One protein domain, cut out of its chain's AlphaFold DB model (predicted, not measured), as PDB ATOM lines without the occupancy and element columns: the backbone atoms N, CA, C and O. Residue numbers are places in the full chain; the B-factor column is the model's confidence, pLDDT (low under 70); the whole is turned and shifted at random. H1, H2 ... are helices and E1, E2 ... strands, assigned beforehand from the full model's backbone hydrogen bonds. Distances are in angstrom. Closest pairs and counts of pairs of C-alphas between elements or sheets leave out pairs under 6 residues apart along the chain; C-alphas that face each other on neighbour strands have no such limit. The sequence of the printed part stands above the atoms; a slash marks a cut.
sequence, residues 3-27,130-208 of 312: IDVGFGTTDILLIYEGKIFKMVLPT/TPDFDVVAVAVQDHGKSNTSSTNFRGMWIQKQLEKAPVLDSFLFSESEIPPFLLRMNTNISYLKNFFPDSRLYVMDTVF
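What this domain is: This is residues 3 to 27 and 130 to 208 of the 312 residues of an uncharacterized protein of Candidatus Helarchaeota archaeon (UniProt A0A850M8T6). A twisted sheet of five strands has helix H3 over one face at its E4 and E5 end, while helix H1 lies off the sheet beyond the E5 edge. The long axis runs from the E2 and E3 hairpin to H1 and the link before it. The 104 printed residues, mixed in class, hold E1 E2 E3 E4 H1 H2 H3 E5 in chain order; the sheet, E3 E2 E1 E4 E5, is mixed. The whole is compact, radius of gyration of the C-alphas 14.6 A, yet elongated, spanning 44 by 28 by 26 A.

How they stand to each other: E1, residues 3 to 5, E2, residues 9 to 16, and E3, residues 19 to 26, form a meander, each strand the antiparallel neighbour of the one before; N 4 and O 11 are 2.8 A apart, N 10 and O 25 2.8 A. E4, residues 135 to 140, is parallel to E1, with N 3 and O 137 at 2.8 A. H1, residues 150 to 164, is not on the sheet; it only just touches H2, residues 168 to 171, only at the corner, with residues 161 to 162 alone; the closest C-alphas, of Gln 161 and Ser 170, are 7.3 A apart. H2 only grazes the sheet. H3, residues 183 to 193, has a height over the sheet of 8.8 A. E5, residues 200 to 204, is parallel to E4, with N 136 and O 200 at 2.9 A; E4, H1 H2 H3, E5 is a strand-helix-strand unit, two parallel neighbours with helices between. H3 runs along E5, at 21 degrees on the local plane; their closest C-alphas, of Met 185 and Val 203, are 6.4 A apart. Every O i to N i+4 pair is within hydrogen-bond range in H1 and H3; H2 is too short for one.

Where its parts are: E1 begins at C-alpha 3, (-14.914, -8.022, 29.201), and E5 ends at C-alpha 204, (-13.788, -12.208, 20.019). E3 is 23.5 A long, E2 22.0 A, H1 21.0 A.

The domain as a whole: Residues 28 to 129 are not printed; C-alphas 27 and 130 are 23.0 A apart. H2 to H3 is a long link. No printed residue is under 70 in pLDDT.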
ATOM      1  N   ILE A   3     -13.477  -8.222  28.987       97.75
ATOM      2  CA  ILE A   3     -14.914  -8.022  29.201       97.75
ATOM      3  C   ILE A   3     -15.681  -9.032  28.354       97.75
ATOM      4  O   ILE A   3     -15.519  -9.023  27.146       97.75
ATOM      5  N   ASP A   4     -16.543  -9.855  28.937       96.69
ATOM      6  CA  ASP A   4     -17.452 -10.737  28.200       96.69
ATOM      7  C   ASP A   4     -18.899 -10.271  28.362       96.69
ATOM      8  O   ASP A   4     -19.419 -10.190  29.476       96.69
ATOM      9  N   VAL A   5     -19.552  -9.935  27.249       95.50
ATOM     10  CA  VAL A   5     -20.947  -9.486  27.204       95.50
ATOM     11  C   VAL A   5     -21.838 -10.635  26.742       95.50
ATOM     12  O   VAL A   5     -22.218 -10.745  25.571       95.50
ATOM     13  N   GLY A   6     -22.232 -11.467  27.703       92.50
ATOM     14  CA  GLY A   6     -23.165 -12.562  27.485       92.50
ATOM     15  C   GLY A   6     -24.621 -12.110  27.318       92.50
ATOM     16  O   GLY A   6     -24.964 -10.929  27.292       92.50
ATOM     17  N   PHE A   7     -25.535 -13.079  27.240       88.00
ATOM     18  CA  PHE A   7     -26.978 -12.805  27.141       88.00
ATOM     19  C   PHE A   7     -27.563 -12.184  28.426       88.00
ATOM     20  O   PHE A   7     -28.528 -11.416  28.375       88.00
ATOM     21  N   GLY A   8     -26.992 -12.524  29.587       87.44
ATOM     22  CA  GLY A   8     -27.523 -12.137  30.898       87.44
ATOM     23  C   GLY A   8     -26.553 -11.384  31.798       87.44
ATOM     24  O   GLY A   8     -26.980 -10.487  32.526       87.44
ATOM     25  N   THR A   9     -25.263 -11.696  31.709       92.19
ATOM     26  CA  THR A   9     -24.210 -11.063  32.501       92.19
ATOM     27  C   THR A   9     -23.182 -10.374  31.615       92.19
ATOM     28  O   THR A   9     -22.994 -10.739  30.455       92.19
ATOM     29  N   THR A  10     -22.555  -9.352  32.179       94.56
ATOM     30  CA  THR A  10     -21.292  -8.801  31.718       94.56
ATOM     31  C   THR A  10     -20.242  -9.173  32.755       94.56
ATOM     32  O   THR A  10     -20.308  -8.713  33.899       94.56
ATOM     33  N   ASP A  11     -19.308 -10.028  32.366       95.44
ATOM     34  CA  ASP A  11     -18.209 -10.494  33.201       95.44
ATOM     35  C   ASP A  11     -16.963  -9.664  32.869       95.44
ATOM     36  O   ASP A  11     -16.583  -9.545  31.709       95.44
ATOM     37  N   ILE A  12     -16.328  -9.061  33.871       96.75
ATOM     38  CA  ILE A  12     -15.141  -8.216  33.688       96.75
ATOM     39  C   ILE A  12     -13.994  -8.810  34.496       96.75
ATOM     40  O   ILE A  12     -14.123  -9.008  35.706       96.75
ATOM     41  N   LEU A  13     -12.874  -9.069  33.827       96.00
ATOM     42  CA  LEU A  13     -11.620  -9.522  34.412       96.00
ATOM     43  C   LEU A  13     -10.575  -8.408  34.306       96.00
ATOM     44  O   LEU A  13     -10.243  -7.936  33.215       96.00
ATOM     45  N   LEU A  14     -10.029  -7.997  35.442       96.06
ATOM     46  CA  LEU A  14      -8.984  -6.985  35.520       96.06
ATOM     47  C   LEU A  14      -7.712  -7.623  36.045       96.06
ATOM     48  O   LEU A  14      -7.747  -8.340  37.040       96.06
ATOM     49  N   ILE A  15      -6.604  -7.325  35.377       94.50
ATOM     50  CA  ILE A  15      -5.263  -7.577  35.886       94.50
ATOM     51  C   ILE A  15      -4.686  -6.196  36.160       94.50
ATOM     52  O   ILE A  15      -4.566  -5.399  35.233       94.50
ATOM     53  N   TYR A  16      -4.415  -5.904  37.426       92.62
ATOM     54  CA  TYR A  16      -3.929  -4.606  37.879       92.62
ATOM     55  C   TYR A  16      -2.889  -4.831  38.973       92.62
ATOM     56  O   TYR A  16      -3.175  -5.515  39.957       92.62
ATOM     57  N   GLU A  17      -1.670  -4.333  38.762       91.81
ATOM     58  CA  GLU A  17      -0.532  -4.502  39.686       91.81
ATOM     59  C   GLU A  17      -0.308  -5.964  40.132       91.81
ATOM     60  O   GLU A  17      -0.126  -6.272  41.310       91.81
ATOM     61  N   GLY A  18      -0.390  -6.905  39.185       90.50
ATOM     62  CA  GLY A  18      -0.219  -8.340  39.452       90.50
ATOM     63  C   GLY A  18      -1.387  -9.011  40.191       90.50
ATOM     64  O   GLY A  18      -1.334 -10.213  40.441       90.50
ATOM     65  N   LYS A  19      -2.457  -8.274  40.516       92.44
ATOM     66  CA  LYS A  19      -3.676  -8.807  41.137       92.44
ATOM     67  C   LYS A  19      -4.776  -8.998  40.104       92.44
ATOM     68  O   LYS A  19      -4.899  -8.225  39.155       92.44
ATOM     69  N   ILE A  20      -5.598 -10.021  40.327       93.62
ATOM     70  CA  ILE A  20      -6.738 -10.353  39.475       93.62
ATOM     71  C   ILE A  20      -8.029  -9.980  40.200       93.62
ATOM     72  O   ILE A  20      -8.309 -10.496  41.282       93.62
ATOM     73  N   PHE A  21      -8.837  -9.123  39.581       93.88
ATOM     74  CA  PHE A  21     -10.174  -8.772  40.051       93.88
ATOM     75  C   PHE A  21     -11.223  -9.261  39.058       93.88
ATOM     76  O   PHE A  21     -11.035  -9.160  37.845       93.88
ATOM     77  N   LYS A  22     -12.346  -9.766  39.573       94.62
ATOM     78  CA  LYS A  22     -13.483 -10.205  38.761       94.62
ATOM     79  C   LYS A  22     -14.762  -9.504  39.203       94.62
ATOM     80  O   LYS A  22     -15.081  -9.487  40.389       94.62
ATOM     81  N   MET A  23     -15.523  -8.999  38.238       94.69
ATOM     82  CA  MET A  23     -16.872  -8.467  38.437       94.69
ATOM     83  C   MET A  23     -17.860  -9.218  37.548       94.69
ATOM     84  O   MET A  23     -17.545  -9.531  36.404       94.69
ATOM     85  N   VAL A  24     -19.057  -9.488  38.070       94.38
ATOM     86  CA  VAL A  24     -20.167 -10.077  37.310       94.38
ATOM     87  C   VAL A  24     -21.373  -9.171  37.483       94.38
ATOM     88  O   VAL A  24     -21.911  -9.043  38.582       94.38
ATOM     89  N   LEU A  25     -21.769  -8.502  36.405       93.38
ATOM     90  CA  LEU A  25     -22.806  -7.472  36.410       93.38
ATOM     91  C   LEU A  25     -23.973  -7.889  35.507       93.38
ATOM     92  O   LEU A  25     -23.763  -8.630  34.552       93.38
ATOM     93  N   PRO A  26     -25.210  -7.417  35.736       92.44
ATOM     94  CA  PRO A  26     -26.274  -7.552  34.744       92.44
ATOM     95  C   PRO A  26     -25.906  -6.800  33.461       92.44
ATOM     96  O   PRO A  26     -25.409  -5.675  33.544       92.44
ATOM     97  N   THR A  27     -26.218  -7.361  32.290       93.25
ATOM     98  CA  THR A  27     -25.918  -6.688  31.013       93.25
ATOM     99  C   THR A  27     -26.642  -5.352  30.882       93.25
ATOM    100  O   THR A  27     -27.773  -5.169  31.350       93.25
ATOM    101  N   THR A 130      -6.556   3.002  38.535       93.19
ATOM    102  CA  THR A 130      -6.391   3.787  37.308       93.19
ATOM    103  C   THR A 130      -6.827   2.947  36.094       93.19
ATOM    104  O   THR A 130      -6.450   1.781  35.985       93.19
ATOM    105  N   PRO A 131      -7.670   3.479  35.191       90.69
ATOM    106  CA  PRO A 131      -8.205   2.756  34.031       90.69
ATOM    107  C   PRO A 131      -7.248   2.787  32.817       90.69
ATOM    108  O   PRO A 131      -7.687   2.964  31.681       90.69
ATOM    109  N   ASP A 132      -5.944   2.652  33.046       92.25
ATOM    110  CA  ASP A 132      -4.854   2.740  32.067       92.25
ATOM    111  C   ASP A 132      -4.354   1.346  31.661       92.25
ATOM    112  O   ASP A 132      -3.267   0.893  32.003       92.25
ATOM    113  N   PHE A 133      -5.189   0.614  30.926       95.31
ATOM    114  CA  PHE A 133      -4.890  -0.772  30.569       95.31
ATOM    115  C   PHE A 133      -4.024  -0.885  29.305       95.31
ATOM    116  O   PHE A 133      -4.394  -0.362  28.257       95.31
ATOM    117  N   ASP A 134      -2.964  -1.702  29.332       96.88
ATOM    118  CA  ASP A 134      -2.170  -2.020  28.124       96.88
ATOM    119  C   ASP A 134      -2.990  -2.730  27.033       96.88
ATOM    120  O   ASP A 134      -2.726  -2.616  25.831       96.88
ATOM    121  N   VAL A 135      -3.960  -3.535  27.475       97.62
ATOM    122  CA  VAL A 135      -4.828  -4.357  26.632       97.62
ATOM    123  C   VAL A 135      -6.258  -4.265  27.139       97.62
ATOM    124  O   VAL A 135      -6.525  -4.501  28.325       97.62
ATOM    125  N   VAL A 136      -7.189  -3.999  26.227       97.94
ATOM    126  CA  VAL A 136      -8.629  -4.116  26.462       97.94
ATOM    127  C   VAL A 136      -9.198  -5.114  25.460       97.94
ATOM    128  O   VAL A 136      -9.240  -4.858  24.262       97.94
ATOM    129  N   ALA A 137      -9.631  -6.270  25.954       97.81
ATOM    130  CA  ALA A 137     -10.273  -7.301  25.152       97.81
ATOM    131  C   ALA A 137     -11.771  -7.356  25.467       97.81
ATOM    132  O   ALA A 137     -12.159  -7.318  26.636       97.81
ATOM    133  N   VAL A 138     -12.609  -7.469  24.439       98.06
ATOM    134  CA  VAL A 138     -14.062  -7.606  24.588       98.06
ATOM    135  C   VAL A 138     -14.570  -8.846  23.858       98.06
ATOM    136  O   VAL A 138     -14.240  -9.078  22.703       98.06
ATOM    137  N   ALA A 139     -15.404  -9.644  24.509       97.69
ATOM    138  CA  ALA A 139     -16.136 -10.724  23.888       97.69
ATOM    139  C   ALA A 139     -17.601 -10.309  23.717       97.69
ATOM    140  O   ALA A 139     -18.280  -9.948  24.681       97.69
ATOM    141  N   VAL A 140     -18.073 -10.311  22.472       96.25
ATOM    142  CA  VAL A 140     -19.474 -10.062  22.113       96.25
ATOM    143  C   VAL A 140     -19.881 -11.067  21.055       96.25
ATOM    144  O   VAL A 140     -19.221 -11.218  20.032       96.25
ATOM    145  N   GLN A 141     -21.001 -11.749  21.268       93.25
ATOM    146  CA  GLN A 141     -21.520 -12.639  20.239       93.25
ATOM    147  C   GLN A 141     -22.016 -11.850  19.020       93.25
ATOM    148  O   GLN A 141     -22.885 -10.981  19.158       93.25
ATOM    149  N   ASP A 142     -21.536 -12.191  17.828       93.75
ATOM    150  CA  ASP A 142     -21.945 -11.534  16.587       93.75
ATOM    151  C   ASP A 142     -22.424 -12.566  15.561       93.75
ATOM    152  O   ASP A 142     -21.736 -13.524  15.204       93.75
ATOM    153  N   HIS A 143     -23.666 -12.410  15.106       90.88
ATOM    154  CA  HIS A 143     -24.209 -13.284  14.067       90.88
ATOM    155  C   HIS A 143     -23.648 -12.929  12.691       90.88
ATOM    156  O   HIS A 143     -23.636 -13.782  11.808       90.88
ATOM    157  N   GLY A 144     -23.186 -11.690  12.528       90.69
ATOM    158  CA  GLY A 144     -22.840 -11.077  11.268       90.69
ATOM    159  C   GLY A 144     -24.062 -10.537  10.521       90.69
ATOM    160  O   GLY A 144     -25.170 -11.086  10.567       90.69
ATOM    161  N   LYS A 145     -23.861  -9.436   9.798       88.81
ATOM    162  CA  LYS A 145     -24.871  -8.840   8.929       88.81
ATOM    163  C   LYS A 145     -25.116  -9.749   7.730       88.81
ATOM    164  O   LYS A 145     -24.252  -9.912   6.872       88.81
ATOM    165  N   SER A 146     -26.339 -10.254   7.636       85.62
ATOM    166  CA  SER A 146     -26.815 -11.043   6.504       85.62
ATOM    167  C   SER A 146     -28.045 -10.405   5.870       85.62
ATOM    168  O   SER A 146     -28.882  -9.821   6.558       85.62
ATOM    169  N   ASN A 147     -28.178 -10.568   4.553       78.81
ATOM    170  CA  ASN A 147     -29.420 -10.267   3.834       78.81
ATOM    171  C   ASN A 147     -30.461 -11.396   3.984       78.81
ATOM    172  O   ASN A 147     -31.611 -11.232   3.581       78.81
ATOM    173  N   THR A 148     -30.062 -12.538   4.552       77.38
ATOM    174  CA  THR A 148     -30.887 -13.735   4.763       77.38
ATOM    175  C   THR A 148     -30.974 -14.069   6.264       77.38
ATOM    176  O   THR A 148     -31.005 -13.168   7.101       77.38
ATOM    177  N   SER A 149     -31.054 -15.352   6.634       82.00
ATOM    178  CA  SER A 149     -31.070 -15.800   8.033       82.00
ATOM    179  C   SER A 149     -29.747 -15.463   8.731       82.00
ATOM    180  O   SER A 149     -28.688 -15.944   8.324       82.00
ATOM    181  N   SER A 150     -29.807 -14.676   9.808       80.69
ATOM    182  CA  SER A 150     -28.651 -14.382  10.666       80.69
ATOM    183  C   SER A 150     -28.129 -15.637  11.372       80.69
ATOM    184  O   SER A 150     -26.924 -15.789  11.541       80.69
ATOM    185  N   THR A 151     -29.017 -16.568  11.732       81.31
ATOM    186  CA  THR A 151     -28.658 -17.865  12.327       81.31
ATOM    187  C   THR A 151     -27.803 -18.693  11.371       81.31
ATOM    188  O   THR A 151     -26.747 -19.180  11.768       81.31
ATOM    189  N   ASN A 152     -28.211 -18.796  10.102       83.06
ATOM    190  CA  ASN A 152     -27.479 -19.585   9.107       83.06
ATOM    191  C   ASN A 152     -26.165 -18.899   8.727       83.06
ATOM    192  O   ASN A 152     -25.150 -19.563   8.532       83.06
ATOM    193  N   PHE A 153     -26.181 -17.565   8.633       90.06
ATOM    194  CA  PHE A 153     -24.980 -16.791   8.344       90.06
ATOM    195  C   PHE A 153     -23.921 -16.970   9.435       90.06
ATOM    196  O   PHE A 153     -22.754 -17.150   9.095       90.06
ATOM    197  N   ARG A 154     -24.336 -17.021  10.712       92.19
ATOM    198  CA  ARG A 154     -23.450 -17.314  11.845       92.19
ATOM    199  C   ARG A 154     -22.699 -18.629  11.667       92.19
ATOM    200  O   ARG A 154     -21.472 -18.636  11.667       92.19
ATOM    201  N   GLY A 155     -23.431 -19.724  11.463       89.75
ATOM    202  CA  GLY A 155     -22.820 -21.036  11.241       89.75
ATOM    203  C   GLY A 155     -21.858 -21.035  10.055       89.75
ATOM    204  O   GLY A 155     -20.736 -21.519  10.167       89.75
ATOM    205  N   MET A 156     -22.269 -20.424   8.941       89.31
ATOM    206  CA  MET A 156     -21.453 -20.355   7.729       89.31
ATOM    207  C   MET A 156     -20.138 -19.590   7.939       89.31
ATOM    208  O   MET A 156     -19.097 -20.056   7.480       89.31
ATOM    209  N   TRP A 157     -20.147 -18.409   8.571       93.06
ATOM    210  CA  TRP A 157     -18.905 -17.642   8.723       93.06
ATOM    211  C   TRP A 157     -17.955 -18.301   9.728       93.06
ATOM    212  O   TRP A 157     -16.748 -18.299   9.490       93.06
ATOM    213  N   ILE A 158     -18.486 -18.934  10.783       94.50
ATOM    214  CA  ILE A 158     -17.691 -19.723  11.733       94.50
ATOM    215  C   ILE A 158     -17.038 -20.917  11.028       94.50
ATOM    216  O   ILE A 158     -15.839 -21.134  11.179       94.50
ATOM    217  N   GLN A 159     -17.797 -21.663  10.216       91.12
ATOM    218  CA  GLN A 159     -17.258 -22.772   9.422       91.12
ATOM    219  C   GLN A 159     -16.118 -22.304   8.516       91.12
ATOM    220  O   GLN A 159     -15.036 -22.877   8.564       91.12
ATOM    221  N   LYS A 160     -16.320 -21.213   7.767       92.62
ATOM    222  CA  LYS A 160     -15.277 -20.638   6.903       92.62
ATOM    223  C   LYS A 160     -14.029 -20.216   7.680       92.62
ATOM    224  O   LYS A 160     -12.917 -20.382   7.183       92.62
ATOM    225  N   GLN A 161     -14.200 -19.679   8.887       95.00
ATOM    226  CA  GLN A 161     -13.079 -19.319   9.752       95.00
ATOM    227  C   GLN A 161     -12.289 -20.564  10.181       95.00
ATOM    228  O   GLN A 161     -11.071 -20.592  10.029       95.00
ATOM    229  N   LEU A 162     -12.976 -21.624  10.620       93.50
ATOM    230  CA  LEU A 162     -12.360 -22.903  10.999       93.50
ATOM    231  C   LEU A 162     -11.737 -23.650   9.810       93.50
ATOM    232  O   LEU A 162     -10.753 -24.370   9.969       93.50
ATOM    233  N   GLU A 163     -12.296 -23.525   8.610       92.19
ATOM    234  CA  GLU A 163     -11.708 -24.070   7.381       92.19
ATOM    235  C   GLU A 163     -10.387 -23.378   7.047       92.19
ATOM    236  O   GLU A 163      -9.424 -24.056   6.695       92.19
ATOM    237  N   LYS A 164     -10.328 -22.051   7.212       93.81
ATOM    238  CA  LYS A 164      -9.123 -21.249   6.978       93.81
ATOM    239  C   LYS A 164      -8.053 -21.466   8.052       93.81
ATOM    240  O   LYS A 164      -6.879 -21.588   7.717       93.81
ATOM    241  N   ALA A 165      -8.446 -21.461   9.323       95.25
ATOM    242  CA  ALA A 165      -7.554 -21.557  10.474       95.25
ATOM    243  C   ALA A 165      -8.276 -22.258  11.647       95.25
ATOM    244  O   ALA A 165      -8.979 -21.599  12.422       95.25
ATOM    245  N   PRO A 166      -8.129 -23.590  11.791       94.69
ATOM    246  CA  PRO A 166      -8.837 -24.399  12.786       94.69
ATOM    247  C   PRO A 166      -8.221 -24.290  14.186       94.69
ATOM    248  O   PRO A 166      -7.961 -25.298  14.822       94.69
ATOM    249  N   VAL A 167      -7.969 -23.088  14.684       94.31
ATOM    250  CA  VAL A 167      -7.449 -22.857  16.040       94.31
ATOM    251  C   VAL A 167      -8.318 -21.815  16.733       94.31
ATOM    252  O   VAL A 167      -8.875 -20.943  16.064       94.31
ATOM    253  N   LEU A 168      -8.462 -21.892  18.059       93.06
ATOM    254  CA  LEU A 168      -9.318 -20.959  18.811       93.06
ATOM    255  C   LEU A 168      -8.832 -19.509  18.683       93.06
ATOM    256  O   LEU A 168      -9.648 -18.600  18.537       93.06
ATOM    257  N   ASP A 169      -7.517 -19.313  18.617       93.19
ATOM    258  CA  ASP A 169      -6.876 -18.008  18.442       93.19
ATOM    259  C   ASP A 169      -7.271 -17.317  17.130       93.19
ATOM    260  O   ASP A 169      -7.222 -16.093  17.041       93.19
ATOM    261  N   SER A 170      -7.740 -18.063  16.121       95.31
ATOM    262  CA  SER A 170      -8.176 -17.471  14.852       95.31
ATOM    263  C   SER A 170      -9.458 -16.639  14.979       95.31
ATOM    264  O   SER A 170      -9.801 -15.905  14.052       95.31
ATOM    265  N   PHE A 171     -10.163 -16.734  16.110       96.50
ATOM    266  CA  PHE A 171     -11.340 -15.922  16.425       96.50
ATOM    267  C   PHE A 171     -11.016 -14.655  17.221       96.50
ATOM    268  O   PHE A 171     -11.919 -13.847  17.452       96.50
ATOM    269  N   LEU A 172      -9.761 -14.473  17.642       97.25
ATOM    270  CA  LEU A 172      -9.306 -13.260  18.301       97.25
ATOM    271  C   LEU A 172      -8.880 -12.247  17.236       97.25
ATOM    272  O   LEU A 172      -7.851 -12.406  16.585       97.25
ATOM    273  N   PHE A 173      -9.663 -11.187  17.071       98.12
ATOM    274  CA  PHE A 173      -9.390 -10.147  16.086       98.12
ATOM    275  C   PHE A 173      -8.787  -8.916  16.756       98.12
ATOM    276  O   PHE A 173      -9.333  -8.412  17.743       98.12
ATOM    277  N   SER A 174      -7.698  -8.391  16.196       97.06
ATOM    278  CA  SER A 174      -7.295  -7.004  16.452       97.06
ATOM    279  C   SER A 174      -8.213  -6.018  15.718       97.06
ATOM    280  O   SER A 174      -8.997  -6.406  14.848       97.06
ATOM    281  N   GLU A 175      -8.093  -4.723  16.029       93.50
ATOM    282  CA  GLU A 175      -8.888  -3.643  15.416       93.50
ATOM    283  C   GLU A 175      -8.924  -3.695  13.877       93.50
ATOM    284  O   GLU A 175      -9.963  -3.433  13.273       93.50
ATOM    285  N   SER A 176      -7.809  -4.057  13.235       93.69
ATOM    286  CA  SER A 176      -7.668  -4.089  11.772       93.69
ATOM    287  C   SER A 176      -8.108  -5.397  11.112       93.69
ATOM    288  O   SER A 176      -8.143  -5.477   9.886       93.69
ATOM    289  N   GLU A 177      -8.406  -6.432  11.896       96.56
ATOM    290  CA  GLU A 177      -8.648  -7.790  11.389       96.56
ATOM    291  C   GLU A 177     -10.117  -8.200  11.450       96.56
ATOM    292  O   GLU A 177     -10.481  -9.246  10.910       96.56
ATOM    293  N   ILE A 178     -10.970  -7.382  12.073       97.44
ATOM    294  CA  ILE A 178     -12.392  -7.678  12.244       97.44
ATOM    295  C   ILE A 178     -13.069  -7.714  10.865       97.44
ATOM    296  O   ILE A 178     -13.107  -6.696  10.166       97.44
ATOM    297  N   PRO A 179     -13.670  -8.845  10.458       96.81
ATOM    298  CA  PRO A 179     -14.408  -8.903   9.206       96.81
ATOM    299  C   PRO A 179     -15.518  -7.833   9.139       96.81
ATOM    300  O   PRO A 179     -16.298  -7.709  10.089       96.81
ATOM    301  N   PRO A 180     -15.686  -7.098   8.016       95.12
ATOM    302  CA  PRO A 180     -16.657  -5.997   7.918       95.12
ATOM    303  C   PRO A 180     -18.122  -6.393   8.139       95.12
ATOM    304  O   PRO A 180     -18.970  -5.544   8.404       95.12
ATOM    305  N   PHE A 181     -18.449  -7.680   7.995       94.44
ATOM    306  CA  PHE A 181     -19.795  -8.182   8.248       94.44
ATOM    307  C   PHE A 181     -20.099  -8.365   9.745       94.44
ATOM    308  O   PHE A 181     -21.274  -8.463  10.085       94.44
ATOM    309  N   LEU A 182     -19.099  -8.391  10.635       95.56
ATOM    310  CA  LEU A 182     -19.277  -8.493  12.092       95.56
ATOM    311  C   LEU A 182     -19.504  -7.099  12.693       95.56
ATOM    312  O   LEU A 182     -18.607  -6.481  13.276       95.56
ATOM    313  N   LEU A 183     -20.697  -6.550  12.459       93.38
ATOM    314  CA  LEU A 183     -21.015  -5.161  12.795       93.38
ATOM    315  C   LEU A 183     -20.988  -4.872  14.296       93.38
ATOM    316  O   LEU A 183     -20.505  -3.806  14.685       93.38
ATOM    317  N   ARG A 184     -21.450  -5.802  15.139       94.62
ATOM    318  CA  ARG A 184     -21.463  -5.624  16.595       94.62
ATOM    319  C   ARG A 184     -20.040  -5.589  17.138       94.62
ATOM    320  O   ARG A 184     -19.743  -4.743  17.981       94.62
ATOM    321  N   MET A 185     -19.158  -6.455  16.635       97.06
ATOM    322  CA  MET A 185     -17.733  -6.450  16.995       97.06
ATOM    323  C   MET A 185     -17.050  -5.143  16.575       97.06
ATOM    324  O   MET A 185     -16.461  -4.463  17.415       97.06
ATOM    325  N   ASN A 186     -17.204  -4.741  15.306       96.38
ATOM    326  CA  ASN A 186     -16.653  -3.483  14.781       96.38
ATOM    327  C   ASN A 186     -17.138  -2.265  15.583       96.38
ATOM    328  O   ASN A 186     -16.361  -1.371  15.924       96.38
ATOM    329  N   THR A 187     -18.431  -2.243  15.908       94.88
ATOM    330  CA  THR A 187     -19.070  -1.170  16.672       94.88
ATOM    331  C   THR A 187     -18.531  -1.094  18.098       94.88
ATOM    332  O   THR A 187     -18.218  -0.000  18.566       94.88
ATOM    333  N   ASN A 188     -18.370  -2.232  18.781       96.25
ATOM    334  CA  ASN A 188     -17.817  -2.270  20.136       96.25
ATOM    335  C   ASN A 188     -16.350  -1.833  20.173       96.25
ATOM    336  O   ASN A 188     -15.984  -1.041  21.037       96.25
ATOM    337  N   ILE A 189     -15.530  -2.284  19.220       96.81
ATOM    338  CA  ILE A 189     -14.123  -1.876  19.131       96.81
ATOM    339  C   ILE A 189     -13.998  -0.380  18.859       96.81
ATOM    340  O   ILE A 189     -13.321   0.324  19.607       96.81
ATOM    341  N   SER A 190     -14.734   0.134  17.871       95.25
ATOM    342  CA  SER A 190     -14.752   1.569  17.568       95.25
ATOM    343  C   SER A 190     -15.220   2.395  18.767       95.25
ATOM    344  O   SER A 190     -14.711   3.483  19.019       95.25
ATOM    345  N   TYR A 191     -16.201   1.888  19.520       95.00
ATOM    346  CA  TYR A 191     -16.698   2.556  20.716       95.00
ATOM    347  C   TYR A 191     -15.647   2.581  21.824       95.00
ATOM    348  O   TYR A 191     -15.372   3.658  22.343       95.00
ATOM    349  N   LEU A 192     -15.021   1.441  22.136       95.75
ATOM    350  CA  LEU A 192     -13.967   1.329  23.147       95.75
ATOM    351  C   LEU A 192     -12.737   2.175  22.809       95.75
ATOM    352  O   LEU A 192     -12.173   2.775  23.719       95.75
ATOM    353  N   LYS A 193     -12.369   2.305  21.528       95.69
ATOM    354  CA  LYS A 193     -11.240   3.141  21.092       95.69
ATOM    355  C   LYS A 193     -11.380   4.607  21.493       95.69
ATOM    356  O   LYS A 193     -10.383   5.248  21.800       95.69
ATOM    357  N   ASN A 194     -12.610   5.121  21.572       94.12
ATOM    358  CA  ASN A 194     -12.857   6.489  22.037       94.12
ATOM    359  C   ASN A 194     -12.572   6.682  23.537       94.12
ATOM    360  O   ASN A 194     -12.398   7.816  23.971       94.12
ATOM    361  N   PHE A 195     -12.559   5.604  24.327       93.69
ATOM    362  CA  PHE A 195     -12.325   5.644  25.778       93.69
ATOM    363  C   PHE A 195     -10.941   5.132  26.171       93.69
ATOM    364  O   PHE A 195     -10.401   5.559  27.186       93.69
ATOM    365  N   PHE A 196     -10.372   4.238  25.366       95.38
ATOM    366  CA  PHE A 196      -9.073   3.612  25.581       95.38
ATOM    367  C   PHE A 196      -8.202   3.764  24.320       95.38
ATOM    368  O   PHE A 196      -7.889   2.766  23.666       95.38
ATOM    369  N   PRO A 197      -7.855   5.004  23.915       95.00
ATOM    370  CA  PRO A 197      -7.160   5.259  22.651       95.00
ATOM    371  C   PRO A 197      -5.768   4.617  22.593       95.00
ATOM    372  O   PRO A 197      -5.378   4.112  21.537       95.00
ATOM    373  N   ASP A 198      -5.070   4.578  23.730       95.50
ATOM    374  CA  ASP A 198      -3.694   4.082  23.849       95.50
ATOM    375  C   ASP A 198      -3.610   2.570  24.120       95.50
ATOM    376  O   ASP A 198      -2.539   1.970  24.035       95.50
ATOM    377  N   SER A 199      -4.742   1.926  24.418       96.94
ATOM    378  CA  SER A 199      -4.797   0.484  24.646       96.94
ATOM    379  C   SER A 199      -4.773  -0.289  23.330       96.94
ATOM    380  O   SER A 199      -5.364   0.120  22.326       96.94
ATOM    381  N   ARG A 200      -4.174  -1.484  23.356       97.88
ATOM    382  CA  ARG A 200      -4.382  -2.479  22.296       97.88
ATOM    383  C   ARG A 200      -5.754  -3.113  22.471       97.88
ATOM    384  O   ARG A 200      -6.034  -3.680  23.532       97.88
ATOM    385  N   LEU A 201      -6.594  -3.020  21.443       98.12
ATOM    386  CA  LEU A 201      -7.951  -3.546  21.496       98.12
ATOM    387  C   LEU A 201      -8.073  -4.869  20.747       98.12
ATOM    388  O   LEU A 201      -7.604  -5.004  19.616       98.12
ATOM    389  N   TYR A 202      -8.759  -5.817  21.377       98.44
ATOM    390  CA  TYR A 202      -9.084  -7.107  20.779       98.44
ATOM    391  C   TYR A 202     -10.559  -7.430  20.962       98.44
ATOM    392  O   TYR A 202     -11.167  -7.073  21.975       98.44
ATOM    393  N   VAL A 203     -11.132  -8.135  19.993       98.31
ATOM    394  CA  VAL A 203     -12.503  -8.634  20.068       98.31
ATOM    395  C   VAL A 203     -12.582 -10.097  19.685       98.31
ATOM    396  O   VAL A 203     -11.847 -10.567  18.822       98.31
ATOM    397  N   MET A 204     -13.494 -10.816  20.329       96.94
ATOM    398  CA  MET A 204     -13.788 -12.208  20.019       96.94
ATOM    399  C   MET A 204     -15.277 -12.504  20.203       96.94
ATOM    400  O   MET A 204     -16.009 -11.742  20.836       96.94
ATOM    401  N   ASP A 205     -15.750 -13.619  19.655       96.31
ATOM    402  CA  ASP A 205     -17.088 -14.113  19.971       96.31
ATOM    403  C   ASP A 205     -17.122 -14.711  21.386       96.31
ATOM    404  O   ASP A 205     -16.232 -15.479  21.765       96.31
ATOM    405  N   THR A 206     -18.174 -14.408  22.153       95.38
ATOM    406  CA  THR A 206     -18.375 -14.932  23.518       95.38
ATOM    407  C   THR A 206     -18.286 -16.457  23.590       95.38
ATOM    408  O   THR A 206     -17.697 -16.978  24.533       95.38
ATOM    409  N   VAL A 207     -18.810 -17.182  22.593       94.31
ATOM    410  CA  VAL A 207     -18.771 -18.654  22.593       94.31
ATOM    411  C   VAL A 207     -17.330 -19.164  22.595       94.31
ATOM    412  O   VAL A 207     -16.968 -20.002  23.420       94.31
ATOM    413  N   PHE A 208     -16.486 -18.632  21.710       95.81
ATOM    414  CA  PHE A 208     -15.089 -19.051  21.639       95.81
ATOM    415  C   PHE A 208     -14.300 -18.578  22.864       95.81
ATOM    416  O   PHE A 208     -13.420 -19.301  23.325       95.81
TER     417      PHE A 208